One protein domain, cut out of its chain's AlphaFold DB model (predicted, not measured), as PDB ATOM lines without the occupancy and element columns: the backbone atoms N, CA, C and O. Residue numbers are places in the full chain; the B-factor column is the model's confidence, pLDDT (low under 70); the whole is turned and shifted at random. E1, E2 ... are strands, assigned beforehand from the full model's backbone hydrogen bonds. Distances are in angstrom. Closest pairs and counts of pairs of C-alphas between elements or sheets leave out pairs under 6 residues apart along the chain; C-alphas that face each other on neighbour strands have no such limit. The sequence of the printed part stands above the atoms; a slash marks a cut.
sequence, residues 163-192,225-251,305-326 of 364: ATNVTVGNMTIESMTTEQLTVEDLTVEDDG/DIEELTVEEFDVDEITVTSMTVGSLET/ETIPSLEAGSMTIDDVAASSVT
ATOM      1  N   ALA A 163      37.352 -26.394 -43.886       74.00
ATOM      2  CA  ALA A 163      38.498 -25.785 -43.213       74.00
ATOM      3  C   ALA A 163      38.309 -25.829 -41.689       74.00
ATOM      4  O   ALA A 163      37.399 -25.222 -41.130       74.00
ATOM      5  N   THR A 164      39.184 -26.554 -40.992       75.75
ATOM      6  CA  THR A 164      39.174 -26.584 -39.518       75.75
ATOM      7  C   THR A 164      39.963 -25.431 -38.905       75.75
ATOM      8  O   THR A 164      39.747 -25.113 -37.743       75.75
ATOM      9  N   ASN A 165      40.880 -24.836 -39.676       69.81
ATOM     10  CA  ASN A 165      41.704 -23.695 -39.291       69.81
ATOM     11  C   ASN A 165      41.727 -22.679 -40.440       69.81
ATOM     12  O   ASN A 165      41.831 -23.068 -41.605       69.81
ATOM     13  N   VAL A 166      41.734 -21.394 -40.101       75.69
ATOM     14  CA  VAL A 166      41.942 -20.294 -41.050       75.69
ATOM     15  C   VAL A 166      43.160 -19.503 -40.589       75.69
ATOM     16  O   VAL A 166      43.199 -19.043 -39.449       75.69
ATOM     17  N   THR A 167      44.158 -19.361 -41.457       77.75
ATOM     18  CA  THR A 167      45.269 -18.424 -41.274       77.75
ATOM     19  C   THR A 167      44.901 -17.125 -41.970       77.75
ATOM     20  O   THR A 167      44.578 -17.134 -43.156       77.75
ATOM     21  N   VAL A 168      45.005 -15.997 -41.277       79.75
ATOM     22  CA  VAL A 168      44.935 -14.676 -41.909       79.75
ATOM     23  C   VAL A 168      46.355 -14.120 -41.976       79.75
ATOM     24  O   VAL A 168      47.036 -14.048 -40.955       79.75
ATOM     25  N   GLY A 169      46.823 -13.784 -43.177       73.12
ATOM     26  CA  GLY A 169      48.171 -13.271 -43.420       73.12
ATOM     27  C   GLY A 169      48.332 -11.832 -42.941       73.12
ATOM     28  O   GLY A 169      49.248 -11.535 -42.179       73.12
ATOM     29  N   ASN A 170      47.415 -10.955 -43.356       73.81
ATOM     30  CA  ASN A 170      47.313  -9.577 -42.880       73.81
ATOM     31  C   ASN A 170      45.871  -9.316 -42.437       73.81
ATOM     32  O   ASN A 170      44.944  -9.524 -43.218       73.81
ATOM     33  N   MET A 171      45.689  -8.861 -41.198       83.75
ATOM     34  CA  MET A 171      44.392  -8.449 -40.663       83.75
ATOM     35  C   MET A 171      44.448  -6.961 -40.319       83.75
ATOM     36  O   MET A 171      45.292  -6.543 -39.525       83.75
ATOM     37  N   THR A 172      43.540  -6.181 -40.894       83.69
ATOM     38  CA  THR A 172      43.316  -4.772 -40.561       83.69
ATOM     39  C   THR A 172      41.999  -4.669 -39.806       83.69
ATOM     40  O   THR A 172      40.978  -5.140 -40.296       83.69
ATOM     41  N   ILE A 173      42.013  -4.061 -38.622       85.12
ATOM     42  CA  ILE A 173      40.810  -3.779 -37.831       85.12
ATOM     43  C   ILE A 173      40.691  -2.258 -37.748       85.12
ATOM     44  O   ILE A 173      41.605  -1.609 -37.236       85.12
ATOM     45  N   GLU A 174      39.614  -1.683 -38.286       83.94
ATOM     46  CA  GLU A 174      39.422  -0.226 -38.299       83.94
ATOM     47  C   GLU A 174      38.925   0.295 -36.945       83.94
ATOM     48  O   GLU A 174      39.431   1.299 -36.437       83.94
ATOM     49  N   SER A 175      37.969  -0.414 -36.339       77.25
ATOM     50  CA  SER A 175      37.426  -0.138 -35.011       77.25
ATOM     51  C   SER A 175      37.401  -1.410 -34.166       77.25
ATOM     52  O   SER A 175      36.913  -2.449 -34.609       77.25
ATOM     53  N   MET A 176      37.908  -1.325 -32.933       87.38
ATOM     54  CA  MET A 176      37.857  -2.405 -31.947       87.38
ATOM     55  C   MET A 176      37.215  -1.895 -30.656       87.38
ATOM     56  O   MET A 176      37.681  -0.908 -30.079       87.38
ATOM     57  N   THR A 177      36.187  -2.589 -30.178       82.75
ATOM     58  CA  THR A 177      35.582  -2.379 -28.857       82.75
ATOM     59  C   THR A 177      35.825  -3.586 -27.959       82.75
ATOM     60  O   THR A 177      35.904  -4.721 -28.418       82.75
ATOM     61  N   THR A 178      35.999  -3.335 -26.659       86.69
ATOM     62  CA  THR A 178      36.083  -4.407 -25.665       86.69
ATOM     63  C   THR A 178      35.533  -3.974 -24.311       86.69
ATOM     64  O   THR A 178      35.731  -2.825 -23.900       86.69
ATOM     65  N   GLU A 179      34.839  -4.877 -23.611       87.06
ATOM     66  CA  GLU A 179      34.364  -4.621 -22.245       87.06
ATOM     67  C   GLU A 179      35.489  -4.782 -21.212       87.06
ATOM     68  O   GLU A 179      35.568  -4.007 -20.252       87.06
ATOM     69  N   GLN A 180      36.365  -5.778 -21.395       77.88
ATOM     70  CA  GLN A 180      37.428  -6.114 -20.451       77.88
ATOM     71  C   GLN A 180      38.759  -6.417 -21.151       77.88
ATOM     72  O   GLN A 180      38.893  -7.404 -21.868       77.88
ATOM     73  N   LEU A 181      39.786  -5.629 -20.815       88.00
ATOM     74  CA  LEU A 181      41.183  -5.917 -21.135       88.00
ATOM     75  C   LEU A 181      41.921  -6.427 -19.886       88.00
ATOM     76  O   LEU A 181      42.049  -5.707 -18.892       88.00
ATOM     77  N   THR A 182      42.448  -7.644 -19.964       83.75
ATOM     78  CA  THR A 182      43.339  -8.253 -18.968       83.75
ATOM     79  C   THR A 182      44.746  -8.353 -19.562       83.75
ATOM     80  O   THR A 182      44.906  -8.855 -20.670       83.75
ATOM     81  N   VAL A 183      45.771  -7.906 -18.833       87.06
ATOM     82  CA  VAL A 183      47.187  -8.123 -19.186       87.06
ATOM     83  C   VAL A 183      47.809  -8.980 -18.089       87.06
ATOM     84  O   VAL A 183      47.741  -8.591 -16.921       87.06
ATOM     85  N   GLU A 184      48.362 -10.142 -18.439       86.56
ATOM     86  CA  GLU A 184      48.970 -11.059 -17.465       86.56
ATOM     87  C   GLU A 184      50.391 -10.605 -17.098       86.56
ATOM     88  O   GLU A 184      50.636 -10.251 -15.942       86.56
ATOM     89  N   ASP A 185      51.291 -10.516 -18.083       77.81
ATOM     90  CA  ASP A 185      52.651  -9.996 -17.925       77.81
ATOM     91  C   ASP A 185      52.833  -8.658 -18.666       77.81
ATOM     92  O   ASP A 185      52.689  -8.566 -19.885       77.81
ATOM     93  N   LEU A 186      53.202  -7.602 -17.928       80.69
ATOM     94  CA  LEU A 186      53.530  -6.280 -18.476       80.69
ATOM     95  C   LEU A 186      55.020  -5.967 -18.281       80.69
ATOM     96  O   LEU A 186      55.484  -5.748 -17.159       80.69
ATOM     97  N   THR A 187      55.754  -5.877 -19.387       75.19
ATOM     98  CA  THR A 187      57.154  -5.447 -19.449       75.19
ATOM     99  C   THR A 187      57.246  -4.030 -20.014       75.19
ATOM    100  O   THR A 187      56.564  -3.689 -20.977       75.19
ATOM    101  N   VAL A 188      58.109  -3.194 -19.433       79.19
ATOM    102  CA  VAL A 188      58.385  -1.836 -19.929       79.19
ATOM    103  C   VAL A 188      59.849  -1.759 -20.360       79.19
ATOM    104  O   VAL A 188      60.748  -1.960 -19.540       79.19
ATOM    105  N   GLU A 189      60.093  -1.480 -21.640       74.12
ATOM    106  CA  GLU A 189      61.427  -1.313 -22.227       74.12
ATOM    107  C   GLU A 189      61.976   0.084 -21.914       74.12
ATOM    108  O   GLU A 189      62.023   0.980 -22.750       74.12
ATOM    109  N   ASP A 190      62.396   0.269 -20.661       63.09
ATOM    110  CA  ASP A 190      62.889   1.543 -20.132       63.09
ATOM    111  C   ASP A 190      64.306   1.887 -20.659       63.09
ATOM    112  O   ASP A 190      65.296   1.902 -19.920       63.09
ATOM    113  N   ASP A 191      64.397   2.223 -21.952       58.38
ATOM    114  CA  ASP A 191      65.575   2.801 -22.630       58.38
ATOM    115  C   ASP A 191      66.066   4.106 -21.949       58.38
ATOM    116  O   ASP A 191      67.176   4.588 -22.201       58.38
ATOM    117  N   GLY A 192      65.230   4.695 -21.080       54.50
ATOM    118  CA  GLY A 192      65.404   5.990 -20.426       54.50
ATOM    119  C   GLY A 192      65.865   5.962 -18.964       54.50
ATOM    120  O   GLY A 192      66.074   7.035 -18.396       54.50
ATOM    121  N   ASP A 225      44.472 -20.219 -46.127       72.69
ATOM    122  CA  ASP A 225      45.192 -18.957 -45.974       72.69
ATOM    123  C   ASP A 225      44.413 -17.826 -46.674       72.69
ATOM    124  O   ASP A 225      44.132 -17.911 -47.870       72.69
ATOM    125  N   ILE A 226      44.063 -16.776 -45.926       79.00
ATOM    126  CA  ILE A 226      43.487 -15.518 -46.423       79.00
ATOM    127  C   ILE A 226      44.616 -14.484 -46.461       79.00
ATOM    128  O   ILE A 226      45.249 -14.232 -45.438       79.00
ATOM    129  N   GLU A 227      44.909 -13.900 -47.625       81.44
ATOM    130  CA  GLU A 227      46.070 -13.004 -47.789       81.44
ATOM    131  C   GLU A 227      45.881 -11.650 -47.081       81.44
ATOM    132  O   GLU A 227      46.801 -11.166 -46.413       81.44
ATOM    133  N   GLU A 228      44.683 -11.072 -47.186       81.50
ATOM    134  CA  GLU A 228      44.297  -9.788 -46.597       81.50
ATOM    135  C   GLU A 228      42.832  -9.830 -46.147       81.50
ATOM    136  O   GLU A 228      41.954 -10.259 -46.899       81.50
ATOM    137  N   LEU A 229      42.581  -9.383 -44.916       84.88
ATOM    138  CA  LEU A 229      41.258  -9.309 -44.306       84.88
ATOM    139  C   LEU A 229      41.086  -7.957 -43.612       84.88
ATOM    140  O   LEU A 229      41.895  -7.591 -42.758       84.88
ATOM    141  N   THR A 230      40.025  -7.233 -43.947       85.00
ATOM    142  CA  THR A 230      39.643  -5.978 -43.286       85.00
ATOM    143  C   THR A 230      38.384  -6.203 -42.461       85.00
ATOM    144  O   THR A 230      37.410  -6.755 -42.961       85.00
ATOM    145  N   VAL A 231      38.387  -5.768 -41.206       85.12
ATOM    146  CA  VAL A 231      37.216  -5.759 -40.323       85.12
ATOM    147  C   VAL A 231      36.898  -4.304 -39.986       85.12
ATOM    148  O   VAL A 231      37.739  -3.621 -39.400       85.12
ATOM    149  N   GLU A 232      35.713  -3.827 -40.370       86.88
ATOM    150  CA  GLU A 232      35.273  -2.451 -40.088       86.88
ATOM    151  C   GLU A 232      34.989  -2.301 -38.578       86.88
ATOM    152  O   GLU A 232      35.634  -1.501 -37.896       86.88
ATOM    153  N   GLU A 233      34.105  -3.140 -38.023       80.88
ATOM    154  CA  GLU A 233      33.785  -3.183 -36.588       80.88
ATOM    155  C   GLU A 233      34.115  -4.556 -35.972       80.88
ATOM    156  O   GLU A 233      33.586  -5.586 -36.394       80.88
ATOM    157  N   PHE A 234      34.979  -4.589 -34.952       90.44
ATOM    158  CA  PHE A 234      35.305  -5.803 -34.197       90.44
ATOM    159  C   PHE A 234      34.960  -5.643 -32.712       90.44
ATOM    160  O   PHE A 234      35.588  -4.843 -32.016       90.44
ATOM    161  N   ASP A 235      33.984  -6.413 -32.230       91.50
ATOM    162  CA  ASP A 235      33.525  -6.365 -30.837       91.50
ATOM    163  C   ASP A 235      33.943  -7.625 -30.065       91.50
ATOM    164  O   ASP A 235      33.764  -8.753 -30.543       91.50
ATOM    165  N   VAL A 236      34.536  -7.434 -28.882       89.44
ATOM    166  CA  VAL A 236      35.103  -8.524 -28.072       89.44
ATOM    167  C   VAL A 236      34.794  -8.361 -26.585       89.44
ATOM    168  O   VAL A 236      35.336  -7.461 -25.941       89.44
ATOM    169  N   ASP A 237      34.025  -9.285 -26.000       88.81
ATOM    170  CA  ASP A 237      33.672  -9.231 -24.569       88.81
ATOM    171  C   ASP A 237      34.941  -9.155 -23.683       88.81
ATOM    172  O   ASP A 237      35.112  -8.229 -22.887       88.81
ATOM    173  N   GLU A 238      35.870 -10.106 -23.858       84.62
ATOM    174  CA  GLU A 238      37.103 -10.222 -23.067       84.62
ATOM    175  C   GLU A 238      38.355 -10.381 -23.949       84.62
ATOM    176  O   GLU A 238      38.480 -11.335 -24.720       84.62
ATOM    177  N   ILE A 239      39.330  -9.483 -23.782       88.19
ATOM    178  CA  ILE A 239      40.678  -9.596 -24.354       88.19
ATOM    179  C   ILE A 239      41.668  -9.933 -23.236       88.19
ATOM    180  O   ILE A 239      41.826  -9.181 -22.274       88.19
ATOM    181  N   THR A 240      42.386 -11.045 -23.388       85.75
ATOM    182  CA  THR A 240      43.535 -11.412 -22.549       85.75
ATOM    183  C   THR A 240      44.822 -11.258 -23.348       85.75
ATOM    184  O   THR A 240      45.009 -11.936 -24.356       85.75
ATOM    185  N   VAL A 241      45.722 -10.392 -22.892       88.12
ATOM    186  CA  VAL A 241      47.088 -10.278 -23.410       88.12
ATOM    187  C   VAL A 241      48.022 -11.020 -22.461       88.12
ATOM    188  O   VAL A 241      48.181 -10.606 -21.311       88.12
ATOM    189  N   THR A 242      48.630 -12.106 -22.931       87.56
ATOM    190  CA  THR A 242      49.545 -12.931 -22.128       87.56
ATOM    191  C   THR A 242      50.807 -12.132 -21.785       87.56
ATOM    192  O   THR A 242      51.171 -12.009 -20.621       87.56
ATOM    193  N   SER A 243      51.432 -11.514 -22.788       80.75
ATOM    194  CA  SER A 243      52.664 -10.732 -22.676       80.75
ATOM    195  C   SER A 243      52.517  -9.406 -23.428       80.75
ATOM    196  O   SER A 243      52.236  -9.366 -24.627       80.75
ATOM    197  N   MET A 244      52.695  -8.287 -22.723       86.50
ATOM    198  CA  MET A 244      52.732  -6.947 -23.309       86.50
ATOM    199  C   MET A 244      54.075  -6.279 -23.028       86.50
ATOM    200  O   MET A 244      54.482  -6.133 -21.877       86.50
ATOM    201  N   THR A 245      54.737  -5.810 -24.081       82.69
ATOM    202  CA  THR A 245      55.966  -5.017 -24.014       82.69
ATOM    203  C   THR A 245      55.679  -3.582 -24.453       82.69
ATOM    204  O   THR A 245      55.176  -3.356 -25.554       82.69
ATOM    205  N   VAL A 246      55.982  -2.607 -23.594       85.19
ATOM    206  CA  VAL A 246      55.722  -1.177 -23.834       85.19
ATOM    207  C   VAL A 246      57.029  -0.388 -23.860       85.19
ATOM    208  O   VAL A 246      57.778  -0.426 -22.887       85.19
ATOM    209  N   GLY A 247      57.280   0.374 -24.928       80.88
ATOM    210  CA  GLY A 247      58.468   1.229 -25.054       80.88
ATOM    211  C   GLY A 247      58.472   2.404 -24.071       80.88
ATOM    212  O   GLY A 247      59.406   2.573 -23.292       80.88
ATOM    213  N   SER A 248      57.408   3.213 -24.051       75.88
ATOM    214  CA  SER A 248      57.240   4.287 -23.063       75.88
ATOM    215  C   SER A 248      55.851   4.318 -22.427       75.88
ATOM    216  O   SER A 248      54.822   4.177 -23.085       75.88
ATOM    217  N   LEU A 249      55.817   4.556 -21.115       76.75
ATOM    218  CA  LEU A 249      54.593   4.927 -20.409       76.75
ATOM    219  C   LEU A 249      54.481   6.447 -20.398       76.75
ATOM    220  O   LEU A 249      55.281   7.135 -19.757       76.75
ATOM    221  N   GLU A 250      53.481   6.969 -21.097       71.25
ATOM    222  CA  GLU A 250      53.161   8.390 -21.099       71.25
ATOM    223  C   GLU A 250      51.989   8.615 -20.142       71.25
ATOM    224  O   GLU A 250      50.921   8.027 -20.280       71.25
ATOM    225  N   THR A 251      52.157   9.461 -19.130       68.44
ATOM    226  CA  THR A 251      50.994   9.972 -18.394       68.44
ATOM    227  C   THR A 251      50.346  11.047 -19.245       68.44
ATOM    228  O   THR A 251      51.047  11.979 -19.654       68.44
ATOM    229  N   GLU A 305      39.073  -9.086 -48.449       75.06
ATOM    230  CA  GLU A 305      37.704  -9.226 -47.974       75.06
ATOM    231  C   GLU A 305      37.425  -8.231 -46.851       75.06
ATOM    232  O   GLU A 305      38.175  -8.156 -45.877       75.06
ATOM    233  N   THR A 306      36.334  -7.476 -46.982       80.75
ATOM    234  CA  THR A 306      35.855  -6.562 -45.942       80.75
ATOM    235  C   THR A 306      34.689  -7.196 -45.198       80.75
ATOM    236  O   THR A 306      33.664  -7.533 -45.791       80.75
ATOM    237  N   ILE A 307      34.841  -7.325 -43.885       82.31
ATOM    238  CA  ILE A 307      33.818  -7.778 -42.951       82.31
ATOM    239  C   ILE A 307      33.243  -6.536 -42.260       82.31
ATOM    240  O   ILE A 307      34.000  -5.846 -41.578       82.31
ATOM    241  N   PRO A 308      31.936  -6.248 -42.386       83.62
ATOM    242  CA  PRO A 308      31.358  -5.048 -41.785       83.62
ATOM    243  C   PRO A 308      31.294  -5.133 -40.255       83.62
ATOM    244  O   PRO A 308      31.550  -4.152 -39.567       83.62
ATOM    245  N   SER A 309      31.007  -6.315 -39.709       84.56
ATOM    246  CA  SER A 309      31.069  -6.558 -38.271       84.56
ATOM    247  C   SER A 309      31.485  -7.992 -37.951       84.56
ATOM    248  O   SER A 309      31.099  -8.944 -38.638       84.56
ATOM    249  N   LEU A 310      32.290  -8.146 -36.903       85.94
ATOM    250  CA  LEU A 310      32.739  -9.427 -36.366       85.94
ATOM    251  C   LEU A 310      32.646  -9.388 -34.834       85.94
ATOM    252  O   LEU A 310      33.161  -8.471 -34.201       85.94
ATOM    253  N   GLU A 311      32.009 -10.395 -34.243       87.88
ATOM    254  CA  GLU A 311      31.825 -10.523 -32.791       87.88
ATOM    255  C   GLU A 311      32.614 -11.735 -32.268       87.88
ATOM    256  O   GLU A 311      32.584 -12.812 -32.873       87.88
ATOM    257  N   ALA A 312      33.306 -11.591 -31.132       84.31
ATOM    258  CA  ALA A 312      34.026 -12.684 -30.480       84.31
ATOM    259  C   ALA A 312      33.871 -12.656 -28.949       84.31
ATOM    260  O   ALA A 312      34.212 -11.682 -28.294       84.31
ATOM    261  N   GLY A 313      33.443 -13.768 -28.341       85.94
ATOM    262  CA  GLY A 313      33.245 -13.817 -26.883       85.94
ATOM    263  C   GLY A 313      34.536 -13.793 -26.045       85.94
ATOM    264  O   GLY A 313      34.503 -13.465 -24.867       85.94
ATOM    265  N   SER A 314      35.685 -14.163 -26.617       86.31
ATOM    266  CA  SER A 314      36.983 -14.025 -25.942       86.31
ATOM    267  C   SER A 314      38.137 -14.088 -26.938       86.31
ATOM    268  O   SER A 314      38.173 -15.003 -27.767       86.31
ATOM    269  N   MET A 315      39.116 -13.196 -26.806       89.31
ATOM    270  CA  MET A 315      40.363 -13.200 -27.573       89.31
ATOM    271  C   MET A 315      41.571 -13.348 -26.641       89.31
ATOM    272  O   MET A 315      41.670 -12.668 -25.622       89.31
ATOM    273  N   THR A 316      42.520 -14.204 -27.020       87.25
ATOM    274  CA  THR A 316      43.847 -14.275 -26.394       87.25
ATOM    275  C   THR A 316      44.890 -13.782 -27.388       87.25
ATOM    276  O   THR A 316      44.884 -14.209 -28.542       87.25
ATOM    277  N   ILE A 317      45.772 -12.889 -26.946       86.94
ATOM    278  CA  ILE A 317      46.897 -12.371 -27.726       86.94
ATOM    279  C   ILE A 317      48.176 -12.704 -26.960       86.94
ATOM    280  O   ILE A 317      48.347 -12.248 -25.831       86.94
ATOM    281  N   ASP A 318      49.057 -13.509 -27.557       89.69
ATOM    282  CA  ASP A 318      50.251 -14.004 -26.867       89.69
ATOM    283  C   ASP A 318      51.256 -12.882 -26.578       89.69
ATOM    284  O   ASP A 318      51.517 -12.591 -25.416       89.69
ATOM    285  N   ASP A 319      51.774 -12.217 -27.614       83.31
ATOM    286  CA  ASP A 319      52.758 -11.136 -27.488       83.31
ATOM    287  C   ASP A 319      52.264  -9.853 -28.175       83.31
ATOM    288  O   ASP A 319      52.003  -9.831 -29.381       83.31
ATOM    289  N   VAL A 320      52.190  -8.754 -27.420       86.62
ATOM    290  CA  VAL A 320      51.876  -7.404 -27.916       86.62
ATOM    291  C   VAL A 320      53.063  -6.476 -27.685       86.62
ATOM    292  O   VAL A 320      53.558  -6.362 -26.566       86.62
ATOM    293  N   ALA A 321      53.482  -5.749 -28.722       87.94
ATOM    294  CA  ALA A 321      54.484  -4.690 -28.619       87.94
ATOM    295  C   ALA A 321      53.849  -3.322 -28.919       87.94
ATOM    296  O   ALA A 321      53.375  -3.087 -30.031       87.94
ATOM    297  N   ALA A 322      53.859  -2.414 -27.942       86.12
ATOM    298  CA  ALA A 322      53.341  -1.054 -28.068       86.12
ATOM    299  C   ALA A 322      54.472  -0.025 -27.913       86.12
ATOM    300  O   ALA A 322      55.203  -0.037 -26.925       86.12
ATOM    301  N   SER A 323      54.607   0.903 -28.864       85.00
ATOM    302  CA  SER A 323      55.653   1.939 -28.803       85.00
ATOM    303  C   SER A 323      55.474   2.874 -27.605       85.00
ATOM    304  O   SER A 323      56.442   3.165 -26.906       85.00
ATOM    305  N   SER A 324      54.238   3.307 -27.342       81.06
ATOM    306  CA  SER A 324      53.861   3.975 -26.100       81.06
ATOM    307  C   SER A 324      52.471   3.541 -25.641       81.06
ATOM    308  O   SER A 324      51.646   3.099 -26.444       81.06
ATOM    309  N   VAL A 325      52.218   3.653 -24.337       83.25
ATOM    310  CA  VAL A 325      50.885   3.521 -23.738       83.25
ATOM    311  C   VAL A 325      50.604   4.775 -22.926       83.25
ATOM    312  O   VAL A 325      51.323   5.081 -21.971       83.25
ATOM    313  N   THR A 326      49.538   5.484 -23.297       78.81
ATOM    314  CA  THR A 326      49.055   6.645 -22.548       78.81
ATOM    315  C   THR A 326      48.144   6.189 -21.416       78.81
ATOM    316  O   THR A 326      47.061   5.655 -21.654       78.81
TER     317      THR A 326
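Overview. This is residues 163 to 192, 225 to 251 and 305 to 326 of the 364 residues of an uncharacterized protein of Natrinema pellirubrum (strain DSM 15624 / CIP 106293 / JCM 10476 / NCIMB 786 / 157) (UniProt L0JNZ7). Picture a ribbon three strand courses wide, winding like a loose coil round one long axis. E2 runs in the middle with E1 along one side of it, and the other side is covered by E3 and then E4, one after the other. The printed part has 79 residues, with no named helix and four named strands, which follow each other along the chain as E1, E2, E3 and E4; they form one branched sheet, in which E2 has three neighbours, E1, E3 and E4, each parallel to it. The class is all strand, and the whole is loose, with a radius of gyration of the C-alphas of 14.7 A and spans of 45 by 26 by 23 A.

Arrangement. Start with E1, residues 165 to 188, which bends by 108 degrees at residue 179. It is parallel to E2, residues 225 to 251, at 21 degrees; N 169 and O 226 are within hydrogen-bond range at 2.8 A. E2 bends by 92 degrees at residue 237. On the other side of E2 look for E3, residues 305 to 312, beside residues 229 to 236, parallel at 59 degrees, with N 307 and O 230 2.8 A apart. Next comes E4, residues 315 to 326, beside residues 239 to 251 of E2, parallel at 51 degrees, with N 243 and O 318 2.8 A apart. E3 and E4 meet only through their tight link.

Along the chain. Find C-alpha 165 at (41.704, -23.695, -39.291), where E1 begins its 33.6 A. E2 covers 40.4 A, E3 18.2 A and E4 22.2 A, ending at C-alpha 326, (49.055, 6.645, -22.548).

Size, cuts and confidence. The C-alphas farthest apart, of Ala 163 and Gly 192, are 47.5 A apart. Residues 193 to 224 and 252 to 304 are not printed; the C-alpha gaps are 41.0 A from 192 to 225 and 37.7 A from 251 to 305. Mean pLDDT of the printed part is 81.6; residues 165, 190 to 192 and 251 are under 70.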